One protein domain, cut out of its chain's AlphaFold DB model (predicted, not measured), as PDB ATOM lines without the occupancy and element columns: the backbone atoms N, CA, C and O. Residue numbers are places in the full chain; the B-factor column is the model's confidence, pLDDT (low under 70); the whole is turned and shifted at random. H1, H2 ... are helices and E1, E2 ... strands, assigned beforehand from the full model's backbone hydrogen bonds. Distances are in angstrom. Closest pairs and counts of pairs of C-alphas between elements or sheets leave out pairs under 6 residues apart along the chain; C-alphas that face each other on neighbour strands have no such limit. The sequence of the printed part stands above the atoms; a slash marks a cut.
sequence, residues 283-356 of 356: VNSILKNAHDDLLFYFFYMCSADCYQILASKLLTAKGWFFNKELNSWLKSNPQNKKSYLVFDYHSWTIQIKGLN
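What this domain is: This is residues 283 to 356 of the 356 residues of the protein "NOT2 NOT3 NOT5 family" of Brachionus plicatilis (UniProt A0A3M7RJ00). A group of three helices and a strongly twisted sheet of four strands sit end to end, with the helical hairpin of H2 and H3 next to the sheet and the short H1 at the far end. The strands make a meander, each the antiparallel neighbour of the one before, and residues 312 to 316 of H3 come near its first two strands, E1 and E2. The printed part has 74 residues, with three named helices followed by four named strands, in the sheet order E1, E2, E3, E4, all antiparallel. The class is mixed, helices and strands. The whole is compact, with a radius of gyration of the C-alphas of 12.6 A, yet elongated in outline, spanning 40 by 22 by 19 A.

Where its parts are: H1, residues 283 to 288, begins with C-alpha 283 at (359.700, 287.443, 131.380) and is 8.8 A long. H2, residues 292 to 301, is 14.3 A long, and H3, residues 306 to 317, is 16.9 A long and begins with C-alpha 306 at (348.917, 288.857, 139.033). E1, residues 320 to 323, measures 9.8 A, and E2, residues 328 to 332, measures 13.4 A. E3, residues 339 to 344, measures 15.4 A. E4, residues 349 to 354, measures 16.2 A and ends with C-alpha 354 at (348.528, 322.111, 137.540).

How they stand to each other: H1 is close to but not clearly touching H3, at a shallow tilt of 24 degrees, the same way; the closest C-alphas, of Lys 288 and Leu 314, are 7.4 A apart. H2 and H3 touch as a helical hairpin, opposite ways at a shallow tilt of 33 degrees, only just short of steep; their closest C-alphas, of Phe 299 and Gln 308, are 4.4 A apart. In H1, H2 and H3 every O i to N i+4 pair is within hydrogen-bond range. H3 is on the sheet but over none of its strands, and H2 only grazes the sheet with residues 292 to 296. H1 is not on the sheet. E1 and E2 form a hairpin, with N 321 and O 330 within hydrogen-bond range at 2.8 A. The hairpin of E2 and E3 has N 341 and O 331 at 2.8 A, and that of E3 and E4 has N 342 and O 351 at 2.8 A. The edge strands E1 and E4 are apart.

The domain as a whole: The two C-alphas farthest apart, of Val 283 and Asn 356, the chain's last residue, are 41.9 A apart. The printed part has no cut. The link from E2 to E3 is short and the other links are tight. The mean pLDDT of the printed part is 84.8, with residues 283 to 287 and residue 356 under 70.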
ATOM      1  N   VAL A 283     360.860 286.547 131.230       66.19
ATOM      2  CA  VAL A 283     359.700 287.443 131.380       66.19
ATOM      3  C   VAL A 283     359.895 288.396 132.567       66.19
ATOM      4  O   VAL A 283     359.597 289.587 132.481       66.19
ATOM      5  N   ASN A 284     360.520 287.907 133.641       63.47
ATOM      6  CA  ASN A 284     360.854 288.678 134.838       63.47
ATOM      7  C   ASN A 284     361.899 289.783 134.581       63.47
ATOM      8  O   ASN A 284     361.822 290.861 135.171       63.47
ATOM      9  N   SER A 285     362.866 289.549 133.688       66.00
ATOM     10  CA  SER A 285     363.837 290.570 133.275       66.00
ATOM     11  C   SER A 285     363.206 291.607 132.351       66.00
ATOM     12  O   SER A 285     363.546 292.787 132.445       66.00
ATOM     13  N   ILE A 286     362.292 291.182 131.474       67.19
ATOM     14  CA  ILE A 286     361.552 292.087 130.586       67.19
ATOM     15  C   ILE A 286     360.719 293.050 131.424       67.19
ATOM     16  O   ILE A 286     360.762 294.247 131.178       67.19
ATOM     17  N   LEU A 287     360.034 292.555 132.454       69.19
ATOM     18  CA  LEU A 287     359.217 293.381 133.343       69.19
ATOM     19  C   LEU A 287     360.054 294.384 134.152       69.19
ATOM     20  O   LEU A 287     359.668 295.544 134.256       69.19
ATOM     21  N   LYS A 288     361.230 293.991 134.664       70.62
ATOM     22  CA  LYS A 288     362.139 294.911 135.382       70.62
ATOM     23  C   LYS A 288     362.641 296.057 134.500       70.62
ATOM     24  O   LYS A 288     362.717 297.192 134.962       70.62
ATOM     25  N   ASN A 289     362.959 295.755 133.244       72.62
ATOM     26  CA  ASN A 289     363.482 296.725 132.281       72.62
ATOM     27  C   ASN A 289     362.386 297.323 131.384       72.62
ATOM     28  O   ASN A 289     362.696 298.045 130.437       72.62
ATOM     29  N   ALA A 290     361.115 297.017 131.652       77.38
ATOM     30  CA  ALA A 290     360.006 297.467 130.829       77.38
ATOM     31  C   ALA A 290     359.887 298.990 130.884       77.38
ATOM     32  O   ALA A 290     360.057 299.611 131.939       77.38
ATOM     33  N   HIS A 291     359.553 299.591 129.742       84.44
ATOM     34  CA  HIS A 291     359.177 300.998 129.674       84.44
ATOM     35  C   HIS A 291     357.883 301.248 130.464       84.44
ATOM     36  O   HIS A 291     357.080 300.330 130.650       84.44
ATOM     37  N   ASP A 292     357.674 302.481 130.924       88.12
ATOM     38  CA  ASP A 292     356.485 302.859 131.703       88.12
ATOM     39  C   ASP A 292     355.193 302.551 130.924       88.12
ATOM     40  O   ASP A 292     354.258 301.995 131.491       88.12
ATOM     41  N   ASP A 293     355.197 302.762 129.604       89.44
ATOM     42  CA  ASP A 293     354.063 302.450 128.718       89.44
ATOM     43  C   ASP A 293     353.657 300.973 128.751       89.44
ATOM     44  O   ASP A 293     352.474 300.651 128.814       89.44
ATOM     45  N   LEU A 294     354.624 300.050 128.757       88.69
ATOM     46  CA  LEU A 294     354.317 298.618 128.830       88.69
ATOM     47  C   LEU A 294     353.718 298.249 130.188       88.69
ATOM     48  O   LEU A 294     352.842 297.391 130.267       88.69
ATOM     49  N   LEU A 295     354.161 298.908 131.259       88.81
ATOM     50  CA  LEU A 295     353.591 298.699 132.586       88.81
ATOM     51  C   LEU A 295     352.153 299.225 132.660       88.81
ATOM     52  O   LEU A 295     351.298 298.543 133.224       88.81
ATOM     53  N   PHE A 296     351.860 300.377 132.046       90.94
ATOM     54  CA  PHE A 296     350.482 300.854 131.906       90.94
ATOM     55  C   PHE A 296     349.632 299.870 131.101       90.94
ATOM     56  O   PHE A 296     348.509 299.571 131.501       90.94
ATOM     57  N   TYR A 297     350.181 299.293 130.030       89.38
ATOM     58  CA  TYR A 297     349.479 298.294 129.222       89.38
ATOM     59  C   TYR A 297     349.081 297.072 130.047       89.38
ATOM     60  O   TYR A 297     347.904 296.716 130.081       89.38
ATOM     61  N   PHE A 298     350.018 296.478 130.790       87.62
ATOM     62  CA  PHE A 298     349.698 295.345 131.662       87.62
ATOM     63  C   PHE A 298     348.707 295.715 132.769       87.62
ATOM     64  O   PHE A 298     347.849 294.905 133.113       87.62
ATOM     65  N   PHE A 299     348.790 296.931 133.311       89.56
ATOM     66  CA  PHE A 299     347.889 297.378 134.368       89.56
ATOM     67  C   PHE A 299     346.429 297.505 133.906       89.56
ATOM     68  O   PHE A 299     345.531 297.128 134.661       89.56
ATOM     69  N   TYR A 300     346.194 298.021 132.694       88.69
ATOM     70  CA  TYR A 300     344.843 298.231 132.160       88.69
ATOM     71  C   TYR A 300     344.282 297.013 131.413       88.69
ATOM     72  O   TYR A 300     343.078 296.786 131.471       88.69
ATOM     73  N   MET A 301     345.121 296.204 130.753       83.44
ATOM     74  CA  MET A 301     344.654 295.046 129.974       83.44
ATOM     75  C   MET A 301     344.466 293.771 130.799       83.44
ATOM     76  O   MET A 301     343.634 292.937 130.452       83.44
ATOM     77  N   CYS A 302     345.241 293.585 131.869       80.94
ATOM     78  CA  CYS A 302     345.222 292.358 132.672       80.94
ATOM     79  C   CYS A 302     344.511 292.579 134.016       80.94
ATOM     80  O   CYS A 302     345.096 292.352 135.076       80.94
ATOM     81  N   SER A 303     343.262 293.058 133.992       77.31
ATOM     82  CA  SER A 303     342.488 293.295 135.218       77.31
ATOM     83  C   SER A 303     342.298 292.012 136.030       77.31
ATOM     84  O   SER A 303     341.965 290.975 135.462       77.31
ATOM     85  N   ALA A 304     342.458 292.096 137.354       73.50
ATOM     86  CA  ALA A 304     342.302 290.974 138.289       73.50
ATOM     87  C   ALA A 304     343.313 289.819 138.116       73.50
ATOM     88  O   ALA A 304     343.128 288.746 138.690       73.50
ATOM     89  N   ASP A 305     344.409 290.047 137.388       81.56
ATOM     90  CA  ASP A 305     345.520 289.101 137.268       81.56
ATOM     91  C   ASP A 305     346.751 289.568 138.072       81.56
ATOM     92  O   ASP A 305     346.935 290.740 138.414       81.56
ATOM     93  N   CYS A 306     347.651 288.632 138.351       81.38
ATOM     94  CA  CYS A 306     348.917 288.857 139.033       81.38
ATOM     95  C   CYS A 306     349.831 289.863 138.305       81.38
ATOM     96  O   CYS A 306     350.597 290.582 138.956       81.38
ATOM     97  N   TYR A 307     349.705 289.982 136.979       83.81
ATOM     98  CA  TYR A 307     350.436 290.965 136.177       83.81
ATOM     99  C   TYR A 307     350.040 292.410 136.492       83.81
ATOM    100  O   TYR A 307     350.919 293.270 136.527       83.81
ATOM    101  N   GLN A 308     348.770 292.686 136.808       89.06
ATOM    102  CA  GLN A 308     348.333 294.026 137.216       89.06
ATOM    103  C   GLN A 308     348.977 294.434 138.543       89.06
ATOM    104  O   GLN A 308     349.485 295.551 138.679       89.06
ATOM    105  N   ILE A 309     349.033 293.508 139.506       88.00
ATOM    106  CA  ILE A 309     349.689 293.739 140.798       88.00
ATOM    107  C   ILE A 309     351.184 294.000 140.584       88.00
ATOM    108  O   ILE A 309     351.732 294.958 141.132       88.00
ATOM    109  N   LEU A 310     351.850 293.187 139.766       87.00
ATOM    110  CA  LEU A 310     353.277 293.336 139.501       87.00
ATOM    111  C   LEU A 310     353.596 294.650 138.766       87.00
ATOM    112  O   LEU A 310     354.511 295.368 139.175       87.00
ATOM    113  N   ALA A 311     352.800 295.016 137.760       88.50
ATOM    114  CA  ALA A 311     352.914 296.294 137.063       88.50
ATOM    115  C   ALA A 311     352.715 297.479 138.017       88.50
ATOM    116  O   ALA A 311     353.517 298.415 138.008       88.50
ATOM    117  N   SER A 312     351.719 297.411 138.910       89.19
ATOM    118  CA  SER A 312     351.460 298.467 139.895       89.19
ATOM    119  C   SER A 312     352.643 298.693 140.845       89.19
ATOM    120  O   SER A 312     353.013 299.836 141.128       89.19
ATOM    121  N   LYS A 313     353.308 297.616 141.287       88.56
ATOM    122  CA  LYS A 313     354.499 297.703 142.145       88.56
ATOM    123  C   LYS A 313     355.682 298.323 141.412       88.56
ATOM    124  O   LYS A 313     356.364 299.174 141.976       88.56
ATOM    125  N   LEU A 314     355.906 297.937 140.157       88.50
ATOM    126  CA  LEU A 314     356.986 298.493 139.339       88.50
ATOM    127  C   LEU A 314     356.760 299.974 139.007       88.50
ATOM    128  O   LEU A 314     357.695 300.766 139.103       88.50
ATOM    129  N   LEU A 315     355.525 300.372 138.691       90.75
ATOM    130  CA  LEU A 315     355.158 301.780 138.510       90.75
ATOM    131  C   LEU A 315     355.405 302.586 139.791       90.75
ATOM    132  O   LEU A 315     356.018 303.653 139.742       90.75
ATOM    133  N   THR A 316     355.027 302.028 140.944       90.06
ATOM    134  CA  THR A 316     355.272 302.655 142.253       90.06
ATOM    135  C   THR A 316     356.765 302.832 142.531       90.06
ATOM    136  O   THR A 316     357.194 303.908 142.943       90.06
ATOM    137  N   ALA A 317     357.591 301.823 142.232       89.00
ATOM    138  CA  ALA A 317     359.048 301.911 142.372       89.00
ATOM    139  C   ALA A 317     359.673 303.002 141.478       89.00
ATOM    140  O   ALA A 317     360.697 303.584 141.831       89.00
ATOM    141  N   LYS A 318     359.036 303.323 140.345       87.38
ATOM    142  CA  LYS A 318     359.431 304.404 139.428       87.38
ATOM    143  C   LYS A 318     358.853 305.783 139.791       87.38
ATOM    144  O   LYS A 318     359.007 306.740 139.019       87.38
ATOM    145  N   GLY A 319     358.200 305.898 140.949       88.38
ATOM    146  CA  GLY A 319     357.658 307.149 141.482       88.38
ATOM    147  C   GLY A 319     356.286 307.543 140.929       88.38
ATOM    148  O   GLY A 319     355.929 308.719 141.002       88.38
ATOM    149  N   TRP A 320     355.539 306.597 140.353       92.62
ATOM    150  CA  TRP A 320     354.134 306.792 139.998       92.62
ATOM    151  C   TRP A 320     353.220 306.451 141.183       92.62
ATOM    152  O   TRP A 320     353.474 305.512 141.931       92.62
ATOM    153  N   PHE A 321     352.121 307.182 141.329       91.12
ATOM    154  CA  PHE A 321     351.112 306.994 142.367       91.12
ATOM    155  C   PHE A 321     349.743 306.821 141.724       91.12
ATOM    156  O   PHE A 321     349.377 307.581 140.830       91.12
ATOM    157  N   PHE A 322     348.972 305.839 142.174       91.25
ATOM    158  CA  PHE A 322     347.630 305.611 141.650       91.25
ATOM    159  C   PHE A 322     346.593 306.394 142.458       91.25
ATOM    160  O   PHE A 322     346.496 306.224 143.675       91.25
ATOM    161  N   ASN A 323     345.805 307.235 141.789       89.81
ATOM    162  CA  ASN A 323     344.673 307.913 142.410       89.81
ATOM    163  C   ASN A 323     343.401 307.076 142.218       89.81
ATOM    164  O   ASN A 323     342.967 306.869 141.087       89.81
ATOM    165  N   LYS A 324     342.798 306.635 143.330       88.62
ATOM    166  CA  LYS A 324     341.569 305.824 143.341       88.62
ATOM    167  C   LYS A 324     340.325 306.590 142.891       88.62
ATOM    168  O   LYS A 324     339.395 305.978 142.392       88.62
ATOM    169  N   GLU A 325     340.297 307.907 143.063       86.94
ATOM    170  CA  GLU A 325     339.152 308.735 142.662       86.94
ATOM    171  C   GLU A 325     339.164 308.988 141.152       86.94
ATOM    172  O   GLU A 325     338.130 308.929 140.496       86.94
ATOM    173  N   LEU A 326     340.352 309.227 140.588       82.50
ATOM    174  CA  LEU A 326     340.532 309.470 139.152       82.50
ATOM    175  C   LEU A 326     340.790 308.189 138.344       82.50
ATOM    176  O   LEU A 326     340.906 308.260 137.123       82.50
ATOM    177  N   ASN A 327     340.963 307.044 139.013       87.81
ATOM    178  CA  ASN A 327     341.392 305.766 138.425       87.81
ATOM    179  C   ASN A 327     342.588 305.891 137.462       87.81
ATOM    180  O   ASN A 327     342.677 305.209 136.439       87.81
ATOM    181  N   SER A 328     343.516 306.793 137.784       89.81
ATOM    182  CA  SER A 328     344.607 307.199 136.897       89.81
ATOM    183  C   SER A 328     345.933 307.274 137.645       89.81
ATOM    184  O   SER A 328     345.983 307.581 138.842       89.81
ATOM    185  N   TRP A 329     347.021 307.015 136.923       93.38
ATOM    186  CA  TRP A 329     348.380 307.110 137.447       93.38
ATOM    187  C   TRP A 329     348.904 308.544 137.369       93.38
ATOM    188  O   TRP A 329     348.786 309.219 136.346       93.38
ATOM    189  N   LEU A 330     349.502 309.000 138.465       92.19
ATOM    190  CA  LEU A 330     350.035 310.341 138.667       92.19
ATOM    191  C   LEU A 330     351.529 310.277 138.976       92.19
ATOM    192  O   LEU A 330     351.987 309.378 139.676       92.19
ATOM    193  N   LYS A 331     352.296 311.265 138.532       92.06
ATOM    194  CA  LYS A 331     353.706 311.422 138.898       92.06
ATOM    195  C   LYS A 331     354.027 312.888 139.122       92.06
ATOM    196  O   LYS A 331     353.526 313.755 138.411       92.06
ATOM    197  N   SER A 332     354.856 313.186 140.121       88.62
ATOM    198  CA  SER A 332     355.310 314.561 140.351       88.62
ATOM    199  C   SER A 332     356.074 315.058 139.129       88.62
ATOM    200  O   SER A 332     356.995 314.383 138.665       88.62
ATOM    201  N   ASN A 333     355.728 316.243 138.625       87.19
ATOM    202  CA  ASN A 333     356.511 316.854 137.562       87.19
ATOM    203  C   ASN A 333     357.866 317.315 138.141       87.19
ATOM    204  O   ASN A 333     357.876 318.112 139.084       87.19
ATOM    205  N   PRO A 334     359.011 316.850 137.606       83.00
ATOM    206  CA  PRO A 334     360.323 317.270 138.093       83.00
ATOM    207  C   PRO A 334     360.612 318.756 137.830       83.00
ATOM    208  O   PRO A 334     361.377 319.361 138.576       83.00
ATOM    209  N   GLN A 335     360.002 319.359 136.803       80.88
ATOM    210  CA  GLN A 335     360.260 320.753 136.425       80.88
ATOM    211  C   GLN A 335     359.447 321.760 137.242       80.88
ATOM    212  O   GLN A 335     359.910 322.871 137.493       80.88
ATOM    213  N   ASN A 336     358.239 321.393 137.675       81.75
ATOM    214  CA  ASN A 336     357.374 322.284 138.438       81.75
ATOM    215  C   ASN A 336     356.613 321.507 139.516       81.75
ATOM    216  O   ASN A 336     355.664 320.781 139.219       81.75
ATOM    217  N   LYS A 337     357.000 321.724 140.780       77.31
ATOM    218  CA  LYS A 337     356.427 321.055 141.964       77.31
ATOM    219  C   LYS A 337     354.927 321.305 142.157       77.31
ATOM    220  O   LYS A 337     354.293 320.571 142.903       77.31
ATOM    221  N   LYS A 338     354.355 322.324 141.505       81.38
ATOM    222  CA  LYS A 338     352.911 322.609 141.525       81.38
ATOM    223  C   LYS A 338     352.138 321.905 140.404       81.38
ATOM    224  O   LYS A 338     350.983 322.232 140.170       81.38
ATOM    225  N   SER A 339     352.757 320.978 139.677       86.94
ATOM    226  CA  SER A 339     352.108 320.241 138.591       86.94
ATOM    227  C   SER A 339     352.399 318.746 138.670       86.94
ATOM    228  O   SER A 339     353.463 318.328 139.131       86.94
ATOM    229  N   TYR A 340     351.453 317.946 138.195       90.38
ATOM    230  CA  TYR A 340     351.544 316.496 138.130       90.38
ATOM    231  C   TYR A 340     351.380 316.024 136.692       90.38
ATOM    232  O   TYR A 340     350.597 316.573 135.919       90.38
ATOM    233  N   LEU A 341     352.130 314.988 136.350       91.88
ATOM    234  CA  LEU A 341     351.948 314.201 135.145       91.88
ATOM    235  C   LEU A 341     350.830 313.198 135.415       91.88
ATOM    236  O   LEU A 341     350.903 312.458 136.392       91.88
ATOM    237  N   VAL A 342     349.807 313.181 134.573       92.25
ATOM    238  CA  VAL A 342     348.658 312.279 134.661       92.25
ATOM    239  C   VAL A 342     348.642 311.424 133.411       92.25
ATOM    240  O   VAL A 342     348.639 311.962 132.308       92.25
ATOM    241  N   PHE A 343     348.642 310.109 133.573       93.12
ATOM    242  CA  PHE A 343     348.481 309.196 132.450       93.12
ATOM    243  C   PHE A 343     346.994 309.041 132.112       93.12
ATOM    244  O   PHE A 343     346.212 308.629 132.968       93.12
ATOM    245  N   ASP A 344     346.618 309.382 130.880       89.88
ATOM    246  CA  ASP A 344     345.274 309.176 130.342       89.88
ATOM    247  C   ASP A 344     345.247 307.887 129.510       89.88
ATOM    248  O   ASP A 344     345.950 307.760 128.503       89.88
ATOM    249  N   TYR A 345     344.438 306.919 129.947       87.56
ATOM    250  CA  TYR A 345     344.371 305.598 129.328       87.56
ATOM    251  C   TYR A 345     343.582 305.580 128.013       87.56
ATOM    252  O   TYR A 345     343.802 304.680 127.205       87.56
ATOM    253  N   HIS A 346     342.694 306.550 127.764       86.19
ATOM    254  CA  HIS A 346     341.917 306.588 126.519       86.19
ATOM    255  C   HIS A 346     342.735 307.144 125.357       86.19
ATOM    256  O   HIS A 346     342.664 306.633 124.242       86.19
ATOM    257  N   SER A 347     343.507 308.202 125.611       87.81
ATOM    258  CA  SER A 347     344.367 308.826 124.604       87.81
ATOM    259  C   SER A 347     345.769 308.228 124.556       87.81
ATOM    260  O   SER A 347     346.518 308.543 123.637       87.81
ATOM    261  N   TRP A 348     346.127 307.386 125.532       89.88
ATOM    262  CA  TRP A 348     347.467 306.826 125.701       89.88
ATOM    263  C   TRP A 348     348.560 307.906 125.768       89.88
ATOM    264  O   TRP A 348     349.622 307.801 125.153       89.88
ATOM    265  N   THR A 349     348.283 308.996 126.488       91.38
ATOM    266  CA  THR A 349     349.191 310.145 126.604       91.38
ATOM    267  C   THR A 349     349.333 310.618 128.042       91.38
ATOM    268  O   THR A 349     348.438 310.466 128.872       91.38
ATOM    269  N   ILE A 350     350.485 311.222 128.346       90.69
ATOM    270  CA  ILE A 350     350.747 311.849 129.642       90.69
ATOM    271  C   ILE A 350     350.395 313.335 129.545       90.69
ATOM    272  O   ILE A 350     351.005 314.081 128.780       90.69
ATOM    273  N   GLN A 351     349.427 313.770 130.344       90.00
ATOM    274  CA  GLN A 351     348.975 315.155 130.438       90.00
ATOM    275  C   GLN A 351     349.579 315.835 131.668       90.00
ATOM    276  O   GLN A 351     349.661 315.242 132.742       90.00
ATOM    277  N   ILE A 352     349.967 317.103 131.546       90.06
ATOM    278  CA  ILE A 352     350.440 317.899 132.684       90.06
ATOM    279  C   ILE A 352     349.244 318.639 133.281       90.06
ATOM    280  O   ILE A 352     348.632 319.465 132.607       90.06
ATOM    281  N   LYS A 353     348.918 318.371 134.546       85.94
ATOM    282  CA  LYS A 353     347.873 319.085 135.292       85.94
ATOM    283  C   LYS A 353     348.494 319.926 136.403       85.94
ATOM    284  O   LYS A 353     349.291 319.426 137.193       85.94
ATOM    285  N   GLY A 354     348.149 321.211 136.450       80.69
ATOM    286  CA  GLY A 354     348.528 322.111 137.540       80.69
ATOM    287  C   GLY A 354     347.617 321.946 138.758       80.69
ATOM    288  O   GLY A 354     346.434 321.648 138.611       80.69
ATOM    289  N   LEU A 355     348.170 322.145 139.953       70.31
ATOM    290  CA  LEU A 355     347.404 322.468 141.154       70.31
ATOM    291  C   LEU A 355     346.977 323.935 141.036       70.31
ATOM    292  O   LEU A 355     347.842 324.815 141.079       70.31
ATOM    293  N   ASN A 356     345.681 324.171 140.837       54.66
ATOM    294  CA  ASN A 356     345.100 325.513 140.915       54.66
ATOM    295  C   ASN A 356     345.061 326.019 142.356       54.66
ATOM    296  O   ASN A 356     344.799 325.190 143.259       54.66
TER     297      ASN A 356